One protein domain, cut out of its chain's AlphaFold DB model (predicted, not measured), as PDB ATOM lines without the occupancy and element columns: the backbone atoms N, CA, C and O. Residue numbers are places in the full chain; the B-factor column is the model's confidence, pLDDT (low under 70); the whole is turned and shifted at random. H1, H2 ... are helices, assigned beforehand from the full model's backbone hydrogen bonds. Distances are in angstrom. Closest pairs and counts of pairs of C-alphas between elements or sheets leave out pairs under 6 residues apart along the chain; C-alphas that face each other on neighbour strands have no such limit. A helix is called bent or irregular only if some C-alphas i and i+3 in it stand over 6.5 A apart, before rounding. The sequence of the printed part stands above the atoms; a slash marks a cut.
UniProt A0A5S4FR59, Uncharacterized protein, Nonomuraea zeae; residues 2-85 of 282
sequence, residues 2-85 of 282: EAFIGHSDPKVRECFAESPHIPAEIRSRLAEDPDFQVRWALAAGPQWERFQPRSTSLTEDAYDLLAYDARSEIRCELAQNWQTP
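This is residues 2 to 85 of the 282 residues of an uncharacterized protein of Nonomuraea zeae (UniProt A0A5S4FR59). What shape do these atoms make? H2, H4 and H7 lie side by side in a row, running the same way, and H3 and H6 cross over one side of that row as a second layer. The short H1 packs on H2 and H3 at one end, while H5 and the loop after it reach away past the end of H4. How large is it, and of what class? The printed part has 84 residues with seven named helices, H1 to H7 in chain order, and no named strand; the class is all helix. It is compact, with a radius of gyration of the C-alphas of 11.5 A and spans of 31 by 28 by 19 A.

Where does each helix run? H1 is residues 2 to 5, with C-alpha 2 at (-4.984, -18.367, 38.146). H2 is residues 10 to 18, 12.6 A long; H3 is 24 to 32, 14.1 A; H4 is 36 to 44, 12.1 A. H5 is residues 47 to 51, H6 is 60 to 67, 10.2 A, and H7 is 72 to 80, 12.4 A, ending with C-alpha 80 at (-4.391, -46.595, 43.716). Is any helix bent or irregular? No helix is bent; H5 is irregular, with C-alphas 48 and 51 7.3 A apart. H3 is neither, but only just: C-alphas 29 and 32 are 6.3 A apart.

What does the hub, H3, touch? It touches H2 at a steep tilt of 43 degrees, closest C-alphas Ala 17 and Arg 27 at 5.8 A, and H4 at 40 degrees, also steep, Ala 31 and Arg 39 at 5.5 A; both pairs are helical hairpins. It touches H6 at a steep tilt of 41 degrees, the same way, closest C-alphas Ser 28 and Ala 62 at 5.2 A, and only just touches H1, with 3 pairs of C-alphas within 8 A, the closest Ile 5 and Leu 30 at 6.9 A. How do the others stand? H4 touches H2 at a shallow tilt of 9 degrees, Glu 14 and Val 38 closest at 4.4 A, and H7 at a shallow 17 degrees, Ala 43 and Leu 78 closest at 4.9 A. H6 touches H7, Ala 67 and Arg 75 closest at 5.5 A; H1 touches H2, Ile 5 and Arg 13 closest at 6.2 A; H5 touches no helix. What do the backbones show? Every O i to N i+4 pair is within hydrogen-bond range in H2, H4, H6 and H7, against 1 of 5 in H3, with 4 of 6 O i to N i+3 pairs, and 0 of 1 in H5, with 0 of 2; H1 is too short for such a pair.

How far does it reach? The two C-alphas farthest apart are those of Ser 8 and Phe 51, 32.6 A. Are there cuts or long links? The printed part has no cut; the link from H5 to H6 is short, and the others are tight. Where is confidence low? The mean pLDDT of the printed part is 85.5; residues 2 to 4 and 47 to 56 are under 70.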
ATOM      1  N   GLU A   2      -5.022 -18.515  36.673       58.69
ATOM      2  CA  GLU A   2      -4.984 -18.367  38.146       58.69
ATOM      3  C   GLU A   2      -6.344 -18.105  38.813       58.69
ATOM      4  O   GLU A   2      -6.589 -18.596  39.910       58.69
ATOM      5  N   ALA A   3      -7.260 -17.406  38.131       63.09
ATOM      6  CA  ALA A   3      -8.599 -17.101  38.650       63.09
ATOM      7  C   ALA A   3      -9.446 -18.344  38.993       63.09
ATOM      8  O   ALA A   3     -10.424 -18.234  39.724       63.09
ATOM      9  N   PHE A   4      -9.082 -19.520  38.477       67.38
ATOM     10  CA  PHE A   4      -9.846 -20.750  38.671       67.38
ATOM     11  C   PHE A   4      -9.419 -21.553  39.905       67.38
ATOM     12  O   PHE A   4     -10.266 -22.212  40.498       67.38
ATOM     13  N   ILE A   5      -8.160 -21.442  40.352       70.62
ATOM     14  CA  ILE A   5      -7.697 -22.053  41.616       70.62
ATOM     15  C   ILE A   5      -8.389 -21.386  42.813       70.62
ATOM     16  O   ILE A   5      -8.695 -22.037  43.800       70.62
ATOM     17  N   GLY A   6      -8.685 -20.090  42.707       77.75
ATOM     18  CA  GLY A   6      -9.434 -19.339  43.718       77.75
ATOM     19  C   GLY A   6     -10.945 -19.290  43.483       77.75
ATOM     20  O   GLY A   6     -11.611 -18.457  44.097       77.75
ATOM     21  N   HIS A   7     -11.501 -20.099  42.570       86.81
ATOM     22  CA  HIS A   7     -12.937 -20.063  42.283       86.81
ATOM     23  C   HIS A   7     -13.738 -20.463  43.528       86.81
ATOM     24  O   HIS A   7     -13.370 -21.420  44.198       86.81
ATOM     25  N   SER A   8     -14.837 -19.776  43.846       88.94
ATOM     26  CA  SER A   8     -15.597 -20.027  45.083       88.94
ATOM     27  C   SER A   8     -16.282 -21.398  45.111       88.94
ATOM     28  O   SER A   8     -16.337 -22.031  46.162       88.94
ATOM     29  N   ASP A   9     -16.769 -21.872  43.963       92.00
ATOM     30  CA  ASP A   9     -17.387 -23.197  43.825       92.00
ATOM     31  C   ASP A   9     -16.323 -24.318  43.801       92.00
ATOM     32  O   ASP A   9     -15.518 -24.349  42.862       92.00
ATOM     33  N   PRO A  10     -16.315 -25.244  44.783       92.06
ATOM     34  CA  PRO A  10     -15.375 -26.362  44.824       92.06
ATOM     35  C   PRO A  10     -15.538 -27.340  43.661       92.06
ATOM     36  O   PRO A  10     -14.538 -27.890  43.215       92.06
ATOM     37  N   LYS A  11     -16.738 -27.503  43.087       91.25
ATOM     38  CA  LYS A  11     -16.939 -28.404  41.935       91.25
ATOM     39  C   LYS A  11     -16.183 -27.935  40.704       91.25
ATOM     40  O   LYS A  11     -15.679 -28.730  39.918       91.25
ATOM     41  N   VAL A  12     -16.097 -26.618  40.536       90.31
ATOM     42  CA  VAL A  12     -15.305 -26.027  39.461       90.31
ATOM     43  C   VAL A  12     -13.833 -26.379  39.676       90.31
ATOM     44  O   VAL A  12     -13.199 -26.873  38.748       90.31
ATOM     45  N   ARG A  13     -13.307 -26.211  40.898       92.19
ATOM     46  CA  ARG A  13     -11.914 -26.548  41.250       92.19
ATOM     47  C   ARG A  13     -11.613 -28.049  41.129       92.19
ATOM     48  O   ARG A  13     -10.543 -28.405  40.644       92.19
ATOM     49  N   GLU A  14     -12.565 -28.910  41.470       90.50
ATOM     50  CA  GLU A  14     -12.505 -30.369  41.287       90.50
ATOM     51  C   GLU A  14     -12.308 -30.733  39.808       90.50
ATOM     52  O   GLU A  14     -11.333 -31.396  39.460       90.50
ATOM     53  N   CYS A  15     -13.136 -30.193  38.904       87.50
ATOM     54  CA  CYS A  15     -12.957 -30.391  37.460       87.50
ATOM     55  C   CYS A  15     -11.573 -29.928  36.960       87.50
ATOM     56  O   CYS A  15     -11.038 -30.487  36.001       87.50
ATOM     57  N   PHE A  16     -10.977 -28.907  37.587       86.25
ATOM     58  CA  PHE A  16      -9.616 -28.470  37.262       86.25
ATOM     59  C   PHE A  16      -8.547 -29.450  37.751       86.25
ATOM     60  O   PHE A  16      -7.572 -29.666  37.028       86.25
ATOM     61  N   ALA A  17      -8.728 -30.054  38.926       87.94
ATOM     62  CA  ALA A  17      -7.825 -31.076  39.449       87.94
ATOM     63  C   ALA A  17      -7.758 -32.304  38.522       87.94
ATOM     64  O   ALA A  17      -6.670 -32.818  38.250       87.94
ATOM     65  N   GLU A  18      -8.895 -32.712  37.955       83.69
ATOM     66  CA  GLU A  18      -8.988 -33.858  37.037       83.69
ATOM     67  C   GLU A  18      -8.552 -33.543  35.601       83.69
ATOM     68  O   GLU A  18      -8.305 -34.447  34.802       83.69
ATOM     69  N   SER A  19      -8.462 -32.264  35.236       83.19
ATOM     70  CA  SER A  19      -8.182 -31.869  33.859       83.19
ATOM     71  C   SER A  19      -6.700 -32.064  33.514       83.19
ATOM     72  O   SER A  19      -5.839 -31.468  34.166       83.19
ATOM     73  N   PRO A  20      -6.355 -32.837  32.468       77.44
ATOM     74  CA  PRO A  20      -4.967 -32.971  32.014       77.44
ATOM     75  C   PRO A  20      -4.526 -31.838  31.083       77.44
ATOM     76  O   PRO A  20      -3.359 -31.736  30.721       77.44
ATOM     77  N   HIS A  21      -5.448 -30.961  30.680       78.69
ATOM     78  CA  HIS A  21      -5.114 -29.777  29.887       78.69
ATOM     79  C   HIS A  21      -4.525 -28.645  30.738       78.69
ATOM     80  O   HIS A  21      -4.112 -27.616  30.204       78.69
ATOM     81  N   ILE A  22      -4.498 -28.824  32.059       82.38
ATOM     82  CA  ILE A  22      -3.912 -27.883  33.002       82.38
ATOM     83  C   ILE A  22      -2.492 -28.362  33.337       82.38
ATOM     84  O   ILE A  22      -2.344 -29.508  33.759       82.38
ATOM     85  N   PRO A  23      -1.458 -27.510  33.185       85.19
ATOM     86  CA  PRO A  23      -0.093 -27.831  33.582       85.19
ATOM     87  C   PRO A  23      -0.024 -28.313  35.030       85.19
ATOM     88  O   PRO A  23      -0.680 -27.741  35.911       85.19
ATOM     89  N   ALA A  24       0.781 -29.343  35.281       84.62
ATOM     90  CA  ALA A  24       0.883 -29.953  36.597       84.62
ATOM     91  C   ALA A  24       1.298 -28.968  37.686       84.62
ATOM     92  O   ALA A  24       0.784 -29.067  38.793       84.62
ATOM     93  N   GLU A  25       2.143 -27.986  37.383       87.88
ATOM     94  CA  GLU A  25       2.572 -26.948  38.326       87.88
ATOM     95  C   GLU A  25       1.381 -26.116  38.819       87.88
ATOM     96  O   GLU A  25       1.295 -25.751  39.990       87.88
ATOM     97  N   ILE A  26       0.414 -25.855  37.936       87.88
ATOM     98  CA  ILE A  26      -0.802 -25.110  38.270       87.88
ATOM     99  C   ILE A  26      -1.749 -25.994  39.084       87.88
ATOM    100  O   ILE A  26      -2.273 -25.540  40.099       87.88
ATOM    101  N   ARG A  27      -1.943 -27.259  38.688       89.50
ATOM    102  CA  ARG A  27      -2.788 -28.198  39.449       89.50
ATOM    103  C   ARG A  27      -2.217 -28.518  40.825       89.50
ATOM    104  O   ARG A  27      -2.979 -28.700  41.761       89.50
ATOM    105  N   SER A  28      -0.893 -28.554  40.953       92.19
ATOM    106  CA  SER A  28      -0.181 -28.863  42.197       92.19
ATOM    107  C   SER A  28      -0.560 -27.912  43.332       92.19
ATOM    108  O   SER A  28      -0.628 -28.324  44.483       92.19
ATOM    109  N   ARG A  29      -0.937 -26.669  43.009       92.88
ATOM    110  CA  ARG A  29      -1.452 -25.694  43.984       92.88
ATOM    111  C   ARG A  29      -2.771 -26.125  44.641       92.88
ATOM    112  O   ARG A  29      -3.077 -25.655  45.727       92.88
ATOM    113  N   LEU A  30      -3.550 -27.007  44.007       93.75
ATOM    114  CA  LEU A  30      -4.791 -27.551  44.574       93.75
ATOM    115  C   LEU A  30      -4.531 -28.609  45.660       93.75
ATOM    116  O   LEU A  30      -5.475 -29.038  46.313       93.75
ATOM    117  N   ALA A  31      -3.278 -29.019  45.895       95.19
ATOM    118  CA  ALA A  31      -2.944 -29.921  46.999       95.19
ATOM    119  C   ALA A  31      -3.187 -29.279  48.378       95.19
ATOM    120  O   ALA A  31      -3.369 -29.989  49.358       95.19
ATOM    121  N   GLU A  32      -3.251 -27.948  48.448       95.00
ATOM    122  CA  GLU A  32      -3.593 -27.195  49.662       95.00
ATOM    123  C   GLU A  32      -5.080 -26.799  49.723       95.00
ATOM    124  O   GLU A  32      -5.486 -26.063  50.623       95.00
ATOM    125  N   ASP A  33      -5.911 -27.245  48.770       96.06
ATOM    126  CA  ASP A  33      -7.314 -26.826  48.708       96.06
ATOM    127  C   ASP A  33      -8.054 -27.206  50.002       96.06
ATOM    128  O   ASP A  33      -7.937 -28.347  50.462       96.06
ATOM    129  N   PRO A  34      -8.840 -26.299  50.610       94.25
ATOM    130  CA  PRO A  34      -9.581 -26.624  51.825       94.25
ATOM    131  C   PRO A  34     -10.638 -27.715  51.598       94.25
ATOM    132  O   PRO A  34     -10.985 -28.435  52.537       94.25
ATOM    133  N   ASP A  35     -11.146 -27.857  50.370       95.81
ATOM    134  CA  ASP A  35     -12.150 -28.854  50.028       95.81
ATOM    135  C   ASP A  35     -11.507 -30.222  49.760       95.81
ATOM    136  O   ASP A  35     -10.622 -30.384  48.918       95.81
ATOM    137  N   PHE A  36     -11.978 -31.236  50.485       94.88
ATOM    138  CA  PHE A  36     -11.423 -32.580  50.381       94.88
ATOM    139  C   PHE A  36     -11.678 -33.231  49.017       94.88
ATOM    140  O   PHE A  36     -10.854 -34.037  48.598       94.88
ATOM    141  N   GLN A  37     -12.788 -32.914  48.337       94.94
ATOM    142  CA  GLN A  37     -13.106 -33.492  47.029       94.94
ATOM    143  C   GLN A  37     -12.120 -33.003  45.978       94.94
ATOM    144  O   GLN A  37     -11.671 -33.782  45.146       94.94
ATOM    145  N   VAL A  38     -11.702 -31.740  46.068       95.19
ATOM    146  CA  VAL A  38     -10.694 -31.171  45.168       95.19
ATOM    147  C   VAL A  38      -9.350 -31.878  45.348       95.19
ATOM    148  O   VAL A  38      -8.731 -32.285  44.365       95.19
ATOM    149  N   ARG A  39      -8.912 -32.084  46.597       96.44
ATOM    150  CA  ARG A  39      -7.659 -32.802  46.885       96.44
ATOM    151  C   ARG A  39      -7.736 -34.288  46.530       96.44
ATOM    152  O   ARG A  39      -6.771 -34.842  46.010       96.44
ATOM    153  N   TRP A  40      -8.883 -34.925  46.764       95.25
ATOM    154  CA  TRP A  40      -9.133 -36.311  46.363       95.25
ATOM    155  C   TRP A  40      -9.077 -36.469  44.839       95.25
ATOM    156  O   TRP A  40      -8.345 -37.325  44.346       95.25
ATOM    157  N   ALA A  41      -9.741 -35.587  44.088       92.06
ATOM    158  CA  ALA A  41      -9.681 -35.552  42.630       92.06
ATOM    159  C   ALA A  41      -8.249 -35.316  42.114       92.06
ATOM    160  O   ALA A  41      -7.817 -35.937  41.139       92.06
ATOM    161  N   LEU A  42      -7.469 -34.473  42.801       93.00
ATOM    162  CA  LEU A  42      -6.057 -34.265  42.479       93.00
ATOM    163  C   LEU A  42      -5.223 -35.540  42.687       93.00
ATOM    164  O   LEU A  42      -4.395 -35.864  41.833       93.00
ATOM    165  N   ALA A  43      -5.453 -36.271  43.784       93.19
ATOM    166  CA  ALA A  43      -4.783 -37.540  44.079       93.19
ATOM    167  C   ALA A  43      -5.158 -38.652  43.089       93.19
ATOM    168  O   ALA A  43      -4.278 -39.403  42.656       93.19
ATOM    169  N   ALA A  44      -6.431 -38.724  42.685       88.50
ATOM    170  CA  ALA A  44      -6.905 -39.639  41.647       88.50
ATOM    171  C   ALA A  44      -6.229 -39.357  40.298       88.50
ATOM    172  O   ALA A  44      -5.885 -40.275  39.548       88.50
ATOM    173  N   GLY A  45      -5.991 -38.074  40.012       82.25
ATOM    174  CA  GLY A  45      -5.388 -37.613  38.773       82.25
ATOM    175  C   GLY A  45      -6.327 -37.744  37.564       82.25
ATOM    176  O   GLY A  45      -7.482 -38.156  37.677       82.25
ATOM    177  N   PRO A  46      -5.851 -37.377  36.362       74.31
ATOM    178  CA  PRO A  46      -6.666 -37.408  35.154       74.31
ATOM    179  C   PRO A  46      -6.949 -38.863  34.732       74.31
ATOM    180  O   PRO A  46      -6.122 -39.527  34.103       74.31
ATOM    181  N   GLN A  47      -8.142 -39.375  35.048       64.38
ATOM    182  CA  GLN A  47      -8.465 -40.805  34.899       64.38
ATOM    183  C   GLN A  47      -8.464 -41.321  33.444       64.38
ATOM    184  O   GLN A  47      -8.285 -42.518  33.203       64.38
ATOM    185  N   TRP A  48      -8.633 -40.440  32.452       57.34
ATOM    186  CA  TRP A  48      -8.692 -40.823  31.036       57.34
ATOM    187  C   TRP A  48      -7.316 -40.966  30.363       57.34
ATOM    188  O   TRP A  48      -7.226 -41.501  29.255       57.34
ATOM    189  N   GLU A  49      -6.232 -40.583  31.045       56.22
ATOM    190  CA  GLU A  49      -4.858 -40.719  30.543       56.22
ATOM    191  C   GLU A  49      -4.204 -42.074  30.847       56.22
ATOM    192  O   GLU A  49      -3.038 -42.277  30.514       56.22
ATOM    193  N   ARG A  50      -4.945 -43.070  31.365       53.44
ATOM    194  CA  ARG A  50      -4.443 -44.454  31.546       53.44
ATOM    195  C   ARG A  50      -3.787 -45.046  30.281       53.44
ATOM    196  O   ARG A  50      -3.012 -45.995  30.374       53.44
ATOM    197  N   PHE A  51      -4.089 -44.485  29.108       50.47
ATOM    198  CA  PHE A  51      -3.592 -44.916  27.799       50.47
ATOM    199  C   PHE A  51      -2.743 -43.868  27.054       50.47
ATOM    200  O   PHE A  51      -2.401 -44.099  25.895       50.47
ATOM    201  N   GLN A  52      -2.390 -42.734  27.677       52.47
ATOM    202  CA  GLN A  52      -1.528 -41.714  27.066       52.47
ATOM    203  C   GLN A  52      -0.388 -41.309  28.018       52.47
ATOM    204  O   GLN A  52      -0.643 -40.789  29.097       52.47
ATOM    205  N   PRO A  53       0.890 -41.485  27.632       50.06
ATOM    206  CA  PRO A  53       2.048 -41.239  28.501       50.06
ATOM    207  C   PRO A  53       2.394 -39.747  28.678       50.06
ATOM    208  O   PRO A  53       3.535 -39.415  28.981       50.06
ATOM    209  N   ARG A  54       1.443 -38.830  28.458       50.56
ATOM    210  CA  ARG A  54       1.659 -37.377  28.566       50.56
ATOM    211  C   ARG A  54       1.163 -36.778  29.880       50.56
ATOM    212  O   ARG A  54       0.976 -35.568  29.958       50.56
ATOM    213  N   SER A  55       1.027 -37.599  30.917       54.50
ATOM    214  CA  SER A  55       0.717 -37.082  32.240       54.50
ATOM    215  C   SER A  55       1.876 -36.251  32.760       54.50
ATOM    216  O   SER A  55       2.983 -36.751  32.976       54.50
ATOM    217  N   THR A  56       1.608 -34.971  32.973       63.91
ATOM    218  CA  THR A  56       2.507 -34.096  33.712       63.91
ATOM    219  C   THR A  56       2.381 -34.472  35.187       63.91
ATOM    220  O   THR A  56       1.324 -34.352  35.803       63.91
ATOM    221  N   SER A  57       3.445 -35.067  35.721       79.44
ATOM    222  CA  SER A  57       3.539 -35.429  37.134       79.44
ATOM    223  C   SER A  57       3.376 -34.178  37.997       79.44
ATOM    224  O   SER A  57       3.937 -33.140  37.650       79.44
ATOM    225  N   LEU A  58       2.643 -34.273  39.113       89.31
ATOM    226  CA  LEU A  58       2.587 -33.185  40.094       89.31
ATOM    227  C   LEU A  58       3.995 -32.854  40.610       89.31
ATOM    228  O   LEU A  58       4.921 -33.667  40.504       89.31
ATOM    229  N   THR A  59       4.149 -31.654  41.163       92.12
ATOM    230  CA  THR A  59       5.377 -31.264  41.865       92.12
ATOM    231  C   THR A  59       5.590 -32.143  43.098       92.12
ATOM    232  O   THR A  59       4.613 -32.618  43.679       92.12
ATOM    233  N   GLU A  60       6.841 -32.295  43.534       91.81
ATOM    234  CA  GLU A  60       7.187 -33.053  44.747       91.81
ATOM    235  C   GLU A  60       6.423 -32.544  45.982       91.81
ATOM    236  O   GLU A  60       5.763 -33.342  46.638       91.81
ATOM    237  N   ASP A  61       6.365 -31.226  46.203       94.56
ATOM    238  CA  ASP A  61       5.638 -30.628  47.337       94.56
ATOM    239  C   ASP A  61       4.146 -31.004  47.361       94.56
ATOM    240  O   ASP A  61       3.585 -31.351  48.398       94.56
ATOM    241  N   ALA A  62       3.486 -30.975  46.200       95.19
ATOM    242  CA  ALA A  62       2.082 -31.370  46.089       95.19
ATOM    243  C   ALA A  62       1.878 -32.859  46.372       95.19
ATOM    244  O   ALA A  62       0.891 -33.241  46.997       95.19
ATOM    245  N   TYR A  63       2.804 -33.707  45.934       95.31
ATOM    246  CA  TYR A  63       2.762 -35.117  46.285       95.31
ATOM    247  C   TYR A  63       2.979 -35.357  47.772       95.31
ATOM    248  O   TYR A  63       2.277 -36.196  48.331       95.31
ATOM    249  N   ASP A  64       3.896 -34.634  48.407       95.56
ATOM    250  CA  ASP A  64       4.113 -34.728  49.848       95.56
ATOM    251  C   ASP A  64       2.849 -34.309  50.606       95.56
ATOM    252  O   ASP A  64       2.382 -35.044  51.475       95.56
ATOM    253  N   LEU A  65       2.209 -33.203  50.215       97.12
ATOM    254  CA  LEU A  65       0.930 -32.786  50.796       97.12
ATOM    255  C   LEU A  65      -0.147 -33.875  50.686       97.12
ATOM    256  O   LEU A  65      -0.840 -34.150  51.663       97.12
ATOM    257  N   LEU A  66      -0.268 -34.534  49.531       97.12
ATOM    258  CA  LEU A  66      -1.239 -35.615  49.334       97.12
ATOM    259  C   LEU A  66      -0.854 -36.901  50.084       97.12
ATOM    260  O   LEU A  66      -1.727 -37.594  50.604       97.12
ATOM    261  N   ALA A  67       0.437 -37.230  50.157       97.00
ATOM    262  CA  ALA A  67       0.948 -38.416  50.840       97.00
ATOM    263  C   ALA A  67       0.870 -38.299  52.368       97.00
ATOM    264  O   ALA A  67       0.787 -39.320  53.045       97.00
ATOM    265  N   TYR A  68       0.853 -37.078  52.905       97.19
ATOM    266  CA  TYR A  68       0.690 -36.792  54.332       97.19
ATOM    267  C   TYR A  68      -0.649 -36.117  54.663       97.19
ATOM    268  O   TYR A  68      -0.817 -35.603  55.771       97.19
ATOM    269  N   ASP A  69      -1.619 -36.139  53.741       98.25
ATOM    270  CA  ASP A  69      -2.941 -35.554  53.975       98.25
ATOM    271  C   ASP A  69      -3.573 -36.161  55.231       98.25
ATOM    272  O   ASP A  69      -3.493 -37.371  55.458       98.25
ATOM    273  N   ALA A  70      -4.237 -35.342  56.046       96.81
ATOM    274  CA  ALA A  70      -4.899 -35.800  57.264       96.81
ATOM    275  C   ALA A  70      -5.950 -36.897  56.995       96.81
ATOM    276  O   ALA A  70      -6.173 -37.765  57.843       96.81
ATOM    277  N   ARG A  71      -6.583 -36.885  55.816       97.81
ATOM    278  CA  ARG A  71      -7.597 -37.858  55.402       97.81
ATOM    279  C   ARG A  71      -6.965 -39.080  54.749       97.81
ATOM    280  O   ARG A  71      -6.351 -38.984  53.687       97.81
ATOM    281  N   SER A  72      -7.175 -40.255  55.340       98.00
ATOM    282  CA  SER A  72      -6.675 -41.510  54.771       98.00
ATOM    283  C   SER A  72      -7.322 -41.843  53.428       98.00
ATOM    284  O   SER A  72      -6.709 -42.550  52.633       98.00
ATOM    285  N   GLU A  73      -8.505 -41.302  53.120       97.81
ATOM    286  CA  GLU A  73      -9.162 -41.485  51.824       97.81
ATOM    287  C   GLU A  73      -8.344 -40.887  50.669       97.81
ATOM    288  O   GLU A  73      -8.234 -41.512  49.616       97.81
ATOM    289  N   ILE A  74      -7.707 -39.730  50.878       97.69
ATOM    290  CA  ILE A  74      -6.829 -39.097  49.879       97.69
ATOM    291  C   ILE A  74      -5.561 -39.934  49.692       97.69
ATOM    292  O   ILE A  74      -5.163 -40.227  48.564       97.69
ATOM    293  N   ARG A  75      -4.969 -40.407  50.793       98.25
ATOM    294  CA  ARG A  75      -3.780 -41.274  50.758       98.25
ATOM    295  C   ARG A  75      -4.071 -42.629  50.101       98.25
ATOM    296  O   ARG A  75      -3.236 -43.157  49.369       98.25
ATOM    297  N   CYS A  76      -5.268 -43.180  50.311       97.38
ATOM    298  CA  CYS A  76      -5.746 -44.375  49.614       97.38
ATOM    299  C   CYS A  76      -5.872 -44.126  48.111       97.38
ATOM    300  O   CYS A  76      -5.446 -44.970  47.326       97.38
ATOM    301  N   GLU A  77      -6.435 -42.986  47.713       95.31
ATOM    302  CA  GLU A  77      -6.574 -42.628  46.303       95.31
ATOM    303  C   GLU A  77      -5.205 -42.510  45.626       95.31
ATOM    304  O   GLU A  77      -4.949 -43.138  44.596       95.31
ATOM    305  N   LEU A  78      -4.266 -41.827  46.286       94.50
ATOM    306  CA  LEU A  78      -2.882 -41.747  45.833       94.50
ATOM    307  C   LEU A  78      -2.241 -43.144  45.723       94.50
ATOM    308  O   LEU A  78      -1.523 -43.420  44.767       94.50
ATOM    309  N   ALA A  79      -2.524 -44.075  46.636       94.69
ATOM    310  CA  ALA A  79      -2.008 -45.444  46.559       94.69
ATOM    311  C   ALA A  79      -2.556 -46.252  45.359       94.69
ATOM    312  O   ALA A  79      -1.871 -47.159  44.872       94.69
ATOM    313  N   GLN A  80      -3.774 -45.949  44.888       89.75
ATOM    314  CA  GLN A  80      -4.391 -46.595  43.716       89.75
ATOM    315  C   GLN A  80      -3.966 -45.959  42.396       89.75
ATOM    316  O   GLN A  80      -4.011 -46.617  41.351       89.75
ATOM    317  N   ASN A  81      -3.544 -44.698  42.431       87.94
ATOM    318  CA  ASN A  81      -3.115 -43.999  41.241       87.94
ATOM    319  C   ASN A  81      -1.851 -44.661  40.650       87.94
ATOM    320  O   ASN A  81      -0.771 -44.720  41.244       87.94
ATOM    321  N   TRP A  82      -1.988 -45.170  39.423       83.25
ATOM    322  CA  TRP A  82      -0.917 -45.847  38.689       83.25
ATOM    323  C   TRP A  82       0.273 -44.924  38.375       83.25
ATOM    324  O   TRP A  82       1.372 -45.419  38.121       83.25
ATOM    325  N   GLN A  83       0.068 -43.607  38.433       80.50
ATOM    326  CA  GLN A  83       1.074 -42.572  38.196       80.50
ATOM    327  C   GLN A  83       1.852 -42.193  39.458       80.50
ATOM    328  O   GLN A  83       2.907 -41.572  39.342       80.50
ATOM    329  N   THR A  84       1.387 -42.594  40.647       89.88
ATOM    330  CA  THR A  84       2.039 -42.273  41.923       89.88
ATOM    331  C   THR A  84       3.497 -42.712  41.912       89.88
ATOM    332  O   THR A  84       3.756 -43.901  41.699       89.88
ATOM    333  N   PRO A  85       4.463 -41.803  42.124       91.00
ATOM    334  CA  PRO A  85       5.881 -42.137  42.124       91.00
ATOM    335  C   PRO A  85       6.240 -43.269  43.097       91.00
ATOM    336  O   PRO A  85       5.694 -43.378  44.193       91.00
TER     337      PRO A  85